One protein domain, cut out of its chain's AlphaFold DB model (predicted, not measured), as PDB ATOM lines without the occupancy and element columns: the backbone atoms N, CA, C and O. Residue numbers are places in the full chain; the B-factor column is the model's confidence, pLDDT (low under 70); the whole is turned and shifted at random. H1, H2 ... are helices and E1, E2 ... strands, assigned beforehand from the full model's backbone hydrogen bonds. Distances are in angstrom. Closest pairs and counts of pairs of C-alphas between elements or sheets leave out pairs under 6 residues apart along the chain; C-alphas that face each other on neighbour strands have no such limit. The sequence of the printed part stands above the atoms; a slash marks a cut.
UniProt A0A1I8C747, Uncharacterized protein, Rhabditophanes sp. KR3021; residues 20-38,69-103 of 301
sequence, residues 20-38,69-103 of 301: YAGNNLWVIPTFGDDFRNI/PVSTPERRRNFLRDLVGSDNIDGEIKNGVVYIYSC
ATOM      1  N   TYR A  20     -42.245  12.071  36.866       67.75
ATOM      2  CA  TYR A  20     -40.837  12.438  36.734       67.75
ATOM      3  C   TYR A  20     -39.996  11.648  37.740       67.75
ATOM      4  O   TYR A  20     -40.263  11.690  38.941       67.75
ATOM      5  N   ALA A  21     -38.995  10.922  37.245       64.69
ATOM      6  CA  ALA A  21     -38.095  10.098  38.049       64.69
ATOM      7  C   ALA A  21     -36.724  10.763  38.292       64.69
ATOM      8  O   ALA A  21     -35.857  10.138  38.899       64.69
ATOM      9  N   GLY A  22     -36.532  12.012  37.843       53.00
ATOM     10  CA  GLY A  22     -35.242  12.715  37.884       53.00
ATOM     11  C   GLY A  22     -34.409  12.502  36.616       53.00
ATOM     12  O   GLY A  22     -34.695  11.604  35.828       53.00
ATOM     13  N   ASN A  23     -33.380  13.327  36.396       54.97
ATOM     14  CA  ASN A  23     -32.397  13.188  35.309       54.97
ATOM     15  C   ASN A  23     -33.011  13.092  33.900       54.97
ATOM     16  O   ASN A  23     -32.593  12.273  33.081       54.97
ATOM     17  N   ASN A  24     -34.029  13.909  33.610       56.34
ATOM     18  CA  ASN A  24     -34.813  13.853  32.369       56.34
ATOM     19  C   ASN A  24     -35.517  12.502  32.109       56.34
ATOM     20  O   ASN A  24     -36.015  12.275  31.006       56.34
ATOM     21  N   LEU A  25     -35.604  11.616  33.109       63.22
ATOM     22  CA  LEU A  25     -36.313  10.345  33.018       63.22
ATOM     23  C   LEU A  25     -37.763  10.505  33.476       63.22
ATOM     24  O   LEU A  25     -38.056  11.012  34.561       63.22
ATOM     25  N   TRP A  26     -38.675   9.996  32.660       75.19
ATOM     26  CA  TRP A  26     -40.096   9.923  32.963       75.19
ATOM     27  C   TRP A  26     -40.535   8.467  32.949       75.19
ATOM     28  O   TRP A  26     -40.250   7.736  32.002       75.19
ATOM     29  N   VAL A  27     -41.232   8.041  33.999       75.06
ATOM     30  CA  VAL A  27     -41.727   6.668  34.135       75.06
ATOM     31  C   VAL A  27     -43.244   6.652  34.063       75.06
ATOM     32  O   VAL A  27     -43.913   7.475  34.680       75.06
ATOM     33  N   ILE A  28     -43.804   5.703  33.319       74.25
ATOM     34  CA  ILE A  28     -45.243   5.442  33.323       74.25
ATOM     35  C   ILE A  28     -45.456   4.268  34.279       74.25
ATOM     36  O   ILE A  28     -45.172   3.133  33.893       74.25
ATOM     37  N   PRO A  29     -45.904   4.495  35.526       60.88
ATOM     38  CA  PRO A  29     -46.204   3.394  36.422       60.88
ATOM     39  C   PRO A  29     -47.347   2.565  35.822       60.88
ATOM     40  O   PRO A  29     -48.472   3.038  35.677       60.88
ATOM     41  N   THR A  30     -47.047   1.322  35.452       58.56
ATOM     42  CA  THR A  30     -48.026   0.338  34.955       58.56
ATOM     43  C   THR A  30     -48.752  -0.387  36.090       58.56
ATOM     44  O   THR A  30     -49.743  -1.075  35.863       58.56
ATOM     45  N   PHE A  31     -48.307  -0.202  37.333       54.84
ATOM     46  CA  PHE A  31     -48.824  -0.903  38.506       54.84
ATOM     47  C   PHE A  31     -50.054  -0.196  39.092       54.84
ATOM     48  O   PHE A  31     -49.989   0.404  40.160       54.84
ATOM     49  N   GLY A  32     -51.169  -0.210  38.360       48.56
ATOM     50  CA  GLY A  32     -52.410   0.452  38.781       48.56
ATOM     51  C   GLY A  32     -53.372  -0.447  39.555       48.56
ATOM     52  O   GLY A  32     -53.833  -0.073  40.635       48.56
ATOM     53  N   ASP A  33     -53.668  -1.640  39.034       52.47
ATOM     54  CA  ASP A  33     -54.932  -2.291  39.409       52.47
ATOM     55  C   ASP A  33     -54.811  -3.749  39.899       52.47
ATOM     56  O   ASP A  33     -55.615  -4.158  40.738       52.47
ATOM     57  N   ASP A  34     -53.760  -4.497  39.544       57.44
ATOM     58  CA  ASP A  34     -53.665  -5.933  39.891       57.44
ATOM     59  C   ASP A  34     -53.142  -6.255  41.304       57.44
ATOM     60  O   ASP A  34     -53.387  -7.336  41.840       57.44
ATOM     61  N   PHE A  35     -52.473  -5.321  41.990       58.81
ATOM     62  CA  PHE A  35     -51.889  -5.604  43.315       58.81
ATOM     63  C   PHE A  35     -52.916  -5.733  44.450       58.81
ATOM     64  O   PHE A  35     -52.593  -6.236  45.535       58.81
ATOM     65  N   ARG A  36     -54.161  -5.292  44.236       61.03
ATOM     66  CA  ARG A  36     -55.193  -5.320  45.285       61.03
ATOM     67  C   ARG A  36     -55.638  -6.750  45.602       61.03
ATOM     68  O   ARG A  36     -55.826  -7.058  46.778       61.03
ATOM     69  N   ASN A  37     -55.666  -7.630  44.597       68.81
ATOM     70  CA  ASN A  37     -56.194  -8.997  44.703       68.81
ATOM     71  C   ASN A  37     -55.143 -10.064  45.053       68.81
ATOM     72  O   ASN A  37     -55.474 -11.240  45.192       68.81
ATOM     73  N   ILE A  38     -53.877  -9.678  45.232       77.44
ATOM     74  CA  ILE A  38     -52.816 -10.615  45.609       77.44
ATOM     75  C   ILE A  38     -52.995 -11.037  47.077       77.44
ATOM     76  O   ILE A  38     -53.205 -10.190  47.959       77.44
ATOM     77  N   PRO A  69     -12.897   7.310  42.414       74.94
ATOM     78  CA  PRO A  69     -11.673   8.004  42.058       74.94
ATOM     79  C   PRO A  69     -11.943   9.508  42.054       74.94
ATOM     80  O   PRO A  69     -13.080   9.936  41.859       74.94
ATOM     81  N   VAL A  70     -10.901  10.325  42.224       65.38
ATOM     82  CA  VAL A  70     -10.999  11.780  42.037       65.38
ATOM     83  C   VAL A  70     -11.473  12.044  40.602       65.38
ATOM     84  O   VAL A  70     -10.696  12.020  39.651       65.38
ATOM     85  N   SER A  71     -12.784  12.197  40.434       77.38
ATOM     86  CA  SER A  71     -13.445  12.371  39.147       77.38
ATOM     87  C   SER A  71     -13.545  13.854  38.814       77.38
ATOM     88  O   SER A  71     -13.521  14.705  39.702       77.38
ATOM     89  N   THR A  72     -13.752  14.177  37.538       88.38
ATOM     90  CA  THR A  72     -14.073  15.553  37.142       88.38
ATOM     91  C   THR A  72     -15.323  16.059  37.884       88.38
ATOM     92  O   THR A  72     -16.207  15.254  38.210       88.38
ATOM     93  N   PRO A  73     -15.443  17.379  38.140       87.88
ATOM     94  CA  PRO A  73     -16.617  17.950  38.799       87.88
ATOM     95  C   PRO A  73     -17.940  17.608  38.096       87.88
ATOM     96  O   PRO A  73     -18.932  17.348  38.764       87.88
ATOM     97  N   GLU A  74     -17.951  17.559  36.759       87.94
ATOM     98  CA  GLU A  74     -19.126  17.190  35.951       87.94
ATOM     99  C   GLU A  74     -19.554  15.738  36.209       87.94
ATOM    100  O   GLU A  74     -20.715  15.473  36.508       87.94
ATOM    101  N   ARG A  75     -18.604  14.791  36.195       88.38
ATOM    102  CA  ARG A  75     -18.897  13.373  36.448       88.38
ATOM    103  C   ARG A  75     -19.351  13.126  37.884       88.38
ATOM    104  O   ARG A  75     -20.251  12.322  38.104       88.38
ATOM    105  N   ARG A  76     -18.747  13.830  38.848       90.38
ATOM    106  CA  ARG A  76     -19.143  13.789  40.262       90.38
ATOM    107  C   ARG A  76     -20.581  14.265  40.439       90.38
ATOM    108  O   ARG A  76     -21.383  13.558  41.030       90.38
ATOM    109  N   ARG A  77     -20.903  15.438  39.892       89.56
ATOM    110  CA  ARG A  77     -22.237  16.041  39.967       89.56
ATOM    111  C   ARG A  77     -23.295  15.126  39.358       89.56
ATOM    112  O   ARG A  77     -24.282  14.838  40.020       89.56
ATOM    113  N   ASN A  78     -23.050  14.600  38.157       88.38
ATOM    114  CA  ASN A  78     -23.974  13.672  37.501       88.38
ATOM    115  C   ASN A  78     -24.189  12.401  38.332       88.38
ATOM    116  O   ASN A  78     -25.327  12.021  38.564       88.38
ATOM    117  N   PHE A  79     -23.119  11.811  38.877       87.75
ATOM    118  CA  PHE A  79     -23.245  10.656  39.768       87.75
ATOM    119  C   PHE A  79     -24.087  10.955  41.013       87.75
ATOM    120  O   PHE A  79     -24.896  10.127  41.419       87.75
ATOM    121  N   LEU A  80     -23.922  12.129  41.627       88.88
ATOM    122  CA  LEU A  80     -24.722  12.514  42.790       88.88
ATOM    123  C   LEU A  80     -26.198  12.703  42.431       88.88
ATOM    124  O   LEU A  80     -27.060  12.237  43.172       88.88
ATOM    125  N   ARG A  81     -26.487  13.328  41.285       87.88
ATOM    126  CA  ARG A  81     -27.852  13.471  40.758       87.88
ATOM    127  C   ARG A  81     -28.495  12.120  40.475       87.88
ATOM    128  O   ARG A  81     -29.633  11.903  40.875       87.88
ATOM    129  N   ASP A  82     -27.755  11.186  39.878       83.25
ATOM    130  CA  ASP A  82     -28.178   9.793  39.672       83.25
ATOM    131  C   ASP A  82     -28.432   9.064  40.993       83.25
ATOM    132  O   ASP A  82     -29.422   8.349  41.131       83.25
ATOM    133  N   LEU A  83     -27.559   9.260  41.982       83.00
ATOM    134  CA  LEU A  83     -27.676   8.617  43.286       83.00
ATOM    135  C   LEU A  83     -28.915   9.089  44.059       83.00
ATOM    136  O   LEU A  83     -29.532   8.296  44.766       83.00
ATOM    137  N   VAL A  84     -29.258  10.374  43.955       84.88
ATOM    138  CA  VAL A  84     -30.350  10.994  44.726       84.88
ATOM    139  C   VAL A  84     -31.660  11.060  43.934       84.88
ATOM    140  O   VAL A  84     -32.726  11.151  44.539       84.88
ATOM    141  N   GLY A  85     -31.604  11.008  42.602       83.06
ATOM    142  CA  GLY A  85     -32.761  11.191  41.721       83.06
ATOM    143  C   GLY A  85     -33.242  12.643  41.668       83.06
ATOM    144  O   GLY A  85     -34.441  12.909  41.688       83.06
ATOM    145  N   SER A  86     -32.319  13.605  41.684       84.75
ATOM    146  CA  SER A  86     -32.639  15.034  41.770       84.75
ATOM    147  C   SER A  86     -31.623  15.858  40.987       84.75
ATOM    148  O   SER A  86     -30.424  15.685  41.163       84.75
ATOM    149  N   ASP A  87     -32.097  16.781  40.146       86.19
ATOM    150  CA  ASP A  87     -31.225  17.657  39.349       86.19
ATOM    151  C   ASP A  87     -30.729  18.877  40.144       86.19
ATOM    152  O   ASP A  87     -29.654  19.425  39.878       86.19
ATOM    153  N   ASN A  88     -31.489  19.293  41.162       90.56
ATOM    154  CA  ASN A  88     -31.224  20.479  41.977       90.56
ATOM    155  C   ASN A  88     -30.292  20.195  43.162       90.56
ATOM    156  O   ASN A  88     -30.472  20.740  44.253       90.56
ATOM    157  N   ILE A  89     -29.284  19.358  42.947       91.12
ATOM    158  CA  ILE A  89     -28.229  19.088  43.917       91.12
ATOM    159  C   ILE A  89     -26.854  19.137  43.264       91.12
ATOM    160  O   ILE A  89     -26.689  18.943  42.057       91.12
ATOM    161  N   ASP A  90     -25.864  19.364  44.107       92.19
ATOM    162  CA  ASP A  90     -24.456  19.159  43.817       92.19
ATOM    163  C   ASP A  90     -23.770  18.741  45.131       92.19
ATOM    164  O   ASP A  90     -24.413  18.621  46.181       92.19
ATOM    165  N   GLY A  91     -22.492  18.397  45.081       91.44
ATOM    166  CA  GLY A  91     -21.847  17.807  46.237       91.44
ATOM    167  C   GLY A  91     -20.419  17.364  46.015       91.44
ATOM    168  O   GLY A  91     -19.825  17.510  44.943       91.44
ATOM    169  N   GLU A  92     -19.878  16.769  47.070       91.75
ATOM    170  CA  GLU A  92     -18.539  16.206  47.100       91.75
ATOM    171  C   GLU A  92     -18.544  14.814  47.726       91.75
ATOM    172  O   GLU A  92     -19.331  14.518  48.622       91.75
ATOM    173  N   ILE A  93     -17.626  13.958  47.279       88.50
ATOM    174  CA  ILE A  93     -17.377  12.652  47.892       88.50
ATOM    175  C   ILE A  93     -15.973  12.708  48.480       88.50
ATOM    176  O   ILE A  93     -15.005  12.896  47.742       88.50
ATOM    177  N   LYS A  94     -15.858  12.587  49.803       86.38
ATOM    178  CA  LYS A  94     -14.572  12.594  50.516       86.38
ATOM    179  C   LYS A  94     -14.530  11.429  51.485       86.38
ATOM    180  O   LYS A  94     -15.414  11.299  52.325       86.38
ATOM    181  N   ASN A  95     -13.498  10.593  51.372       84.94
ATOM    182  CA  ASN A  95     -13.271   9.438  52.248       84.94
ATOM    183  C   ASN A  95     -14.497   8.508  52.352       84.94
ATOM    184  O   ASN A  95     -14.867   8.071  53.437       84.94
ATOM    185  N   GLY A  96     -15.172   8.256  51.224       82.56
ATOM    186  CA  GLY A  96     -16.383   7.429  51.174       82.56
ATOM    187  C   GLY A  96     -17.635   8.069  51.791       82.56
ATOM    188  O   GLY A  96     -18.666   7.408  51.880       82.56
ATOM    189  N   VAL A  97     -17.567   9.338  52.200       84.38
ATOM    190  CA  VAL A  97     -18.706  10.114  52.701       84.38
ATOM    191  C   VAL A  97     -19.196  11.056  51.608       84.38
ATOM    192  O   VAL A  97     -18.400  11.749  50.971       84.38
ATOM    193  N   VAL A  98     -20.513  11.076  51.399       88.00
ATOM    194  CA  VAL A  98     -21.181  11.930  50.416       88.00
ATOM    195  C   VAL A  98     -21.711  13.185  51.106       88.00
ATOM    196  O   VAL A  98     -22.535  13.100  52.014       88.00
ATOM    197  N   TYR A  99     -21.250  14.347  50.659       90.94
ATOM    198  CA  TYR A  99     -21.699  15.661  51.103       90.94
ATOM    199  C   TYR A  99     -22.556  16.260  49.996       90.94
ATOM    200  O   TYR A  99     -22.048  16.505  48.905       90.94
ATOM    201  N   ILE A 100     -23.840  16.473  50.262       92.31
ATOM    202  CA  ILE A 100     -24.808  16.965  49.277       92.31
ATOM    203  C   ILE A 100     -25.290  18.334  49.734       92.31
ATOM    204  O   ILE A 100     -25.623  18.518  50.905       92.31
ATOM    205  N   TYR A 101     -25.360  19.273  48.803       92.88
ATOM    206  CA  TYR A 101     -26.004  20.560  48.996       92.88
ATOM    207  C   TYR A 101     -27.094  20.758  47.945       92.88
ATOM    208  O   TYR A 101     -26.949  20.387  46.780       92.88
ATOM    209  N   SER A 102     -28.213  21.333  48.378       92.00
ATOM    210  CA  SER A 102     -29.310  21.689  47.484       92.00
ATOM    211  C   SER A 102     -28.967  22.957  46.713       92.00
ATOM    212  O   SER A 102     -28.558  23.965  47.287       92.00
ATOM    213  N   CYS A 103     -29.176  22.905  45.407       91.06
ATOM    214  CA  CYS A 103     -29.107  24.051  44.522       91.06
ATOM    215  C   CYS A 103     -30.463  24.763  44.488       91.06
ATOM    216  O   CYS A 103     -31.523  24.145  44.616       91.06
TER     217      CYS A 103
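This is residues 20 to 38 and 69 to 103 of the 301 residues of an uncharacterized protein of Rhabditophanes sp. KR3021 (UniProt A0A1I8C747). The small hairpin E1 and E2 leads into an arm, residues 29 to 38 with H1, that sticks out; past a cut, helix H2 packs on the longer hairpin E3 and E4, mostly on E3. The printed part has 54 residues, with named elements in the order E1 E2 H1 H2 E3 E4, two antiparallel two-stranded sheets and a mixed class. It is extended, radius of gyration of the C-alphas 16.1 A, spanning 49 by 22 by 19 A.

E1 is residues 20 to 22, from C-alpha 20 at (-40.837, 12.438, 36.734); E2 is 25 to 27 and H1 34 to 37. H2, 73 to 84, E3, 89 to 94, and E4, 97 to 102, each span 16.5 A; C-alpha 102 is at (-29.310, 21.689, 47.484).

In hairpin E1 and E2, N 21 and O 25 are 2.8 A apart. H1 and H2 are apart. In H2 every O i to N i+4 pair is within hydrogen-bond range; H1 is too short for one. The closest C-alphas of H2 and E3, Arg 77 and Asp 90, are 5.4 A apart. In hairpin E3 and E4, N 92 and O 99 are 2.9 A apart.

Residues 39 to 68 are not printed, a gap of 45.3 A between C-alphas 38 and 69. No link printed whole is long. Residues 20 to 25, 29 to 37 and 70 have pLDDT under 70.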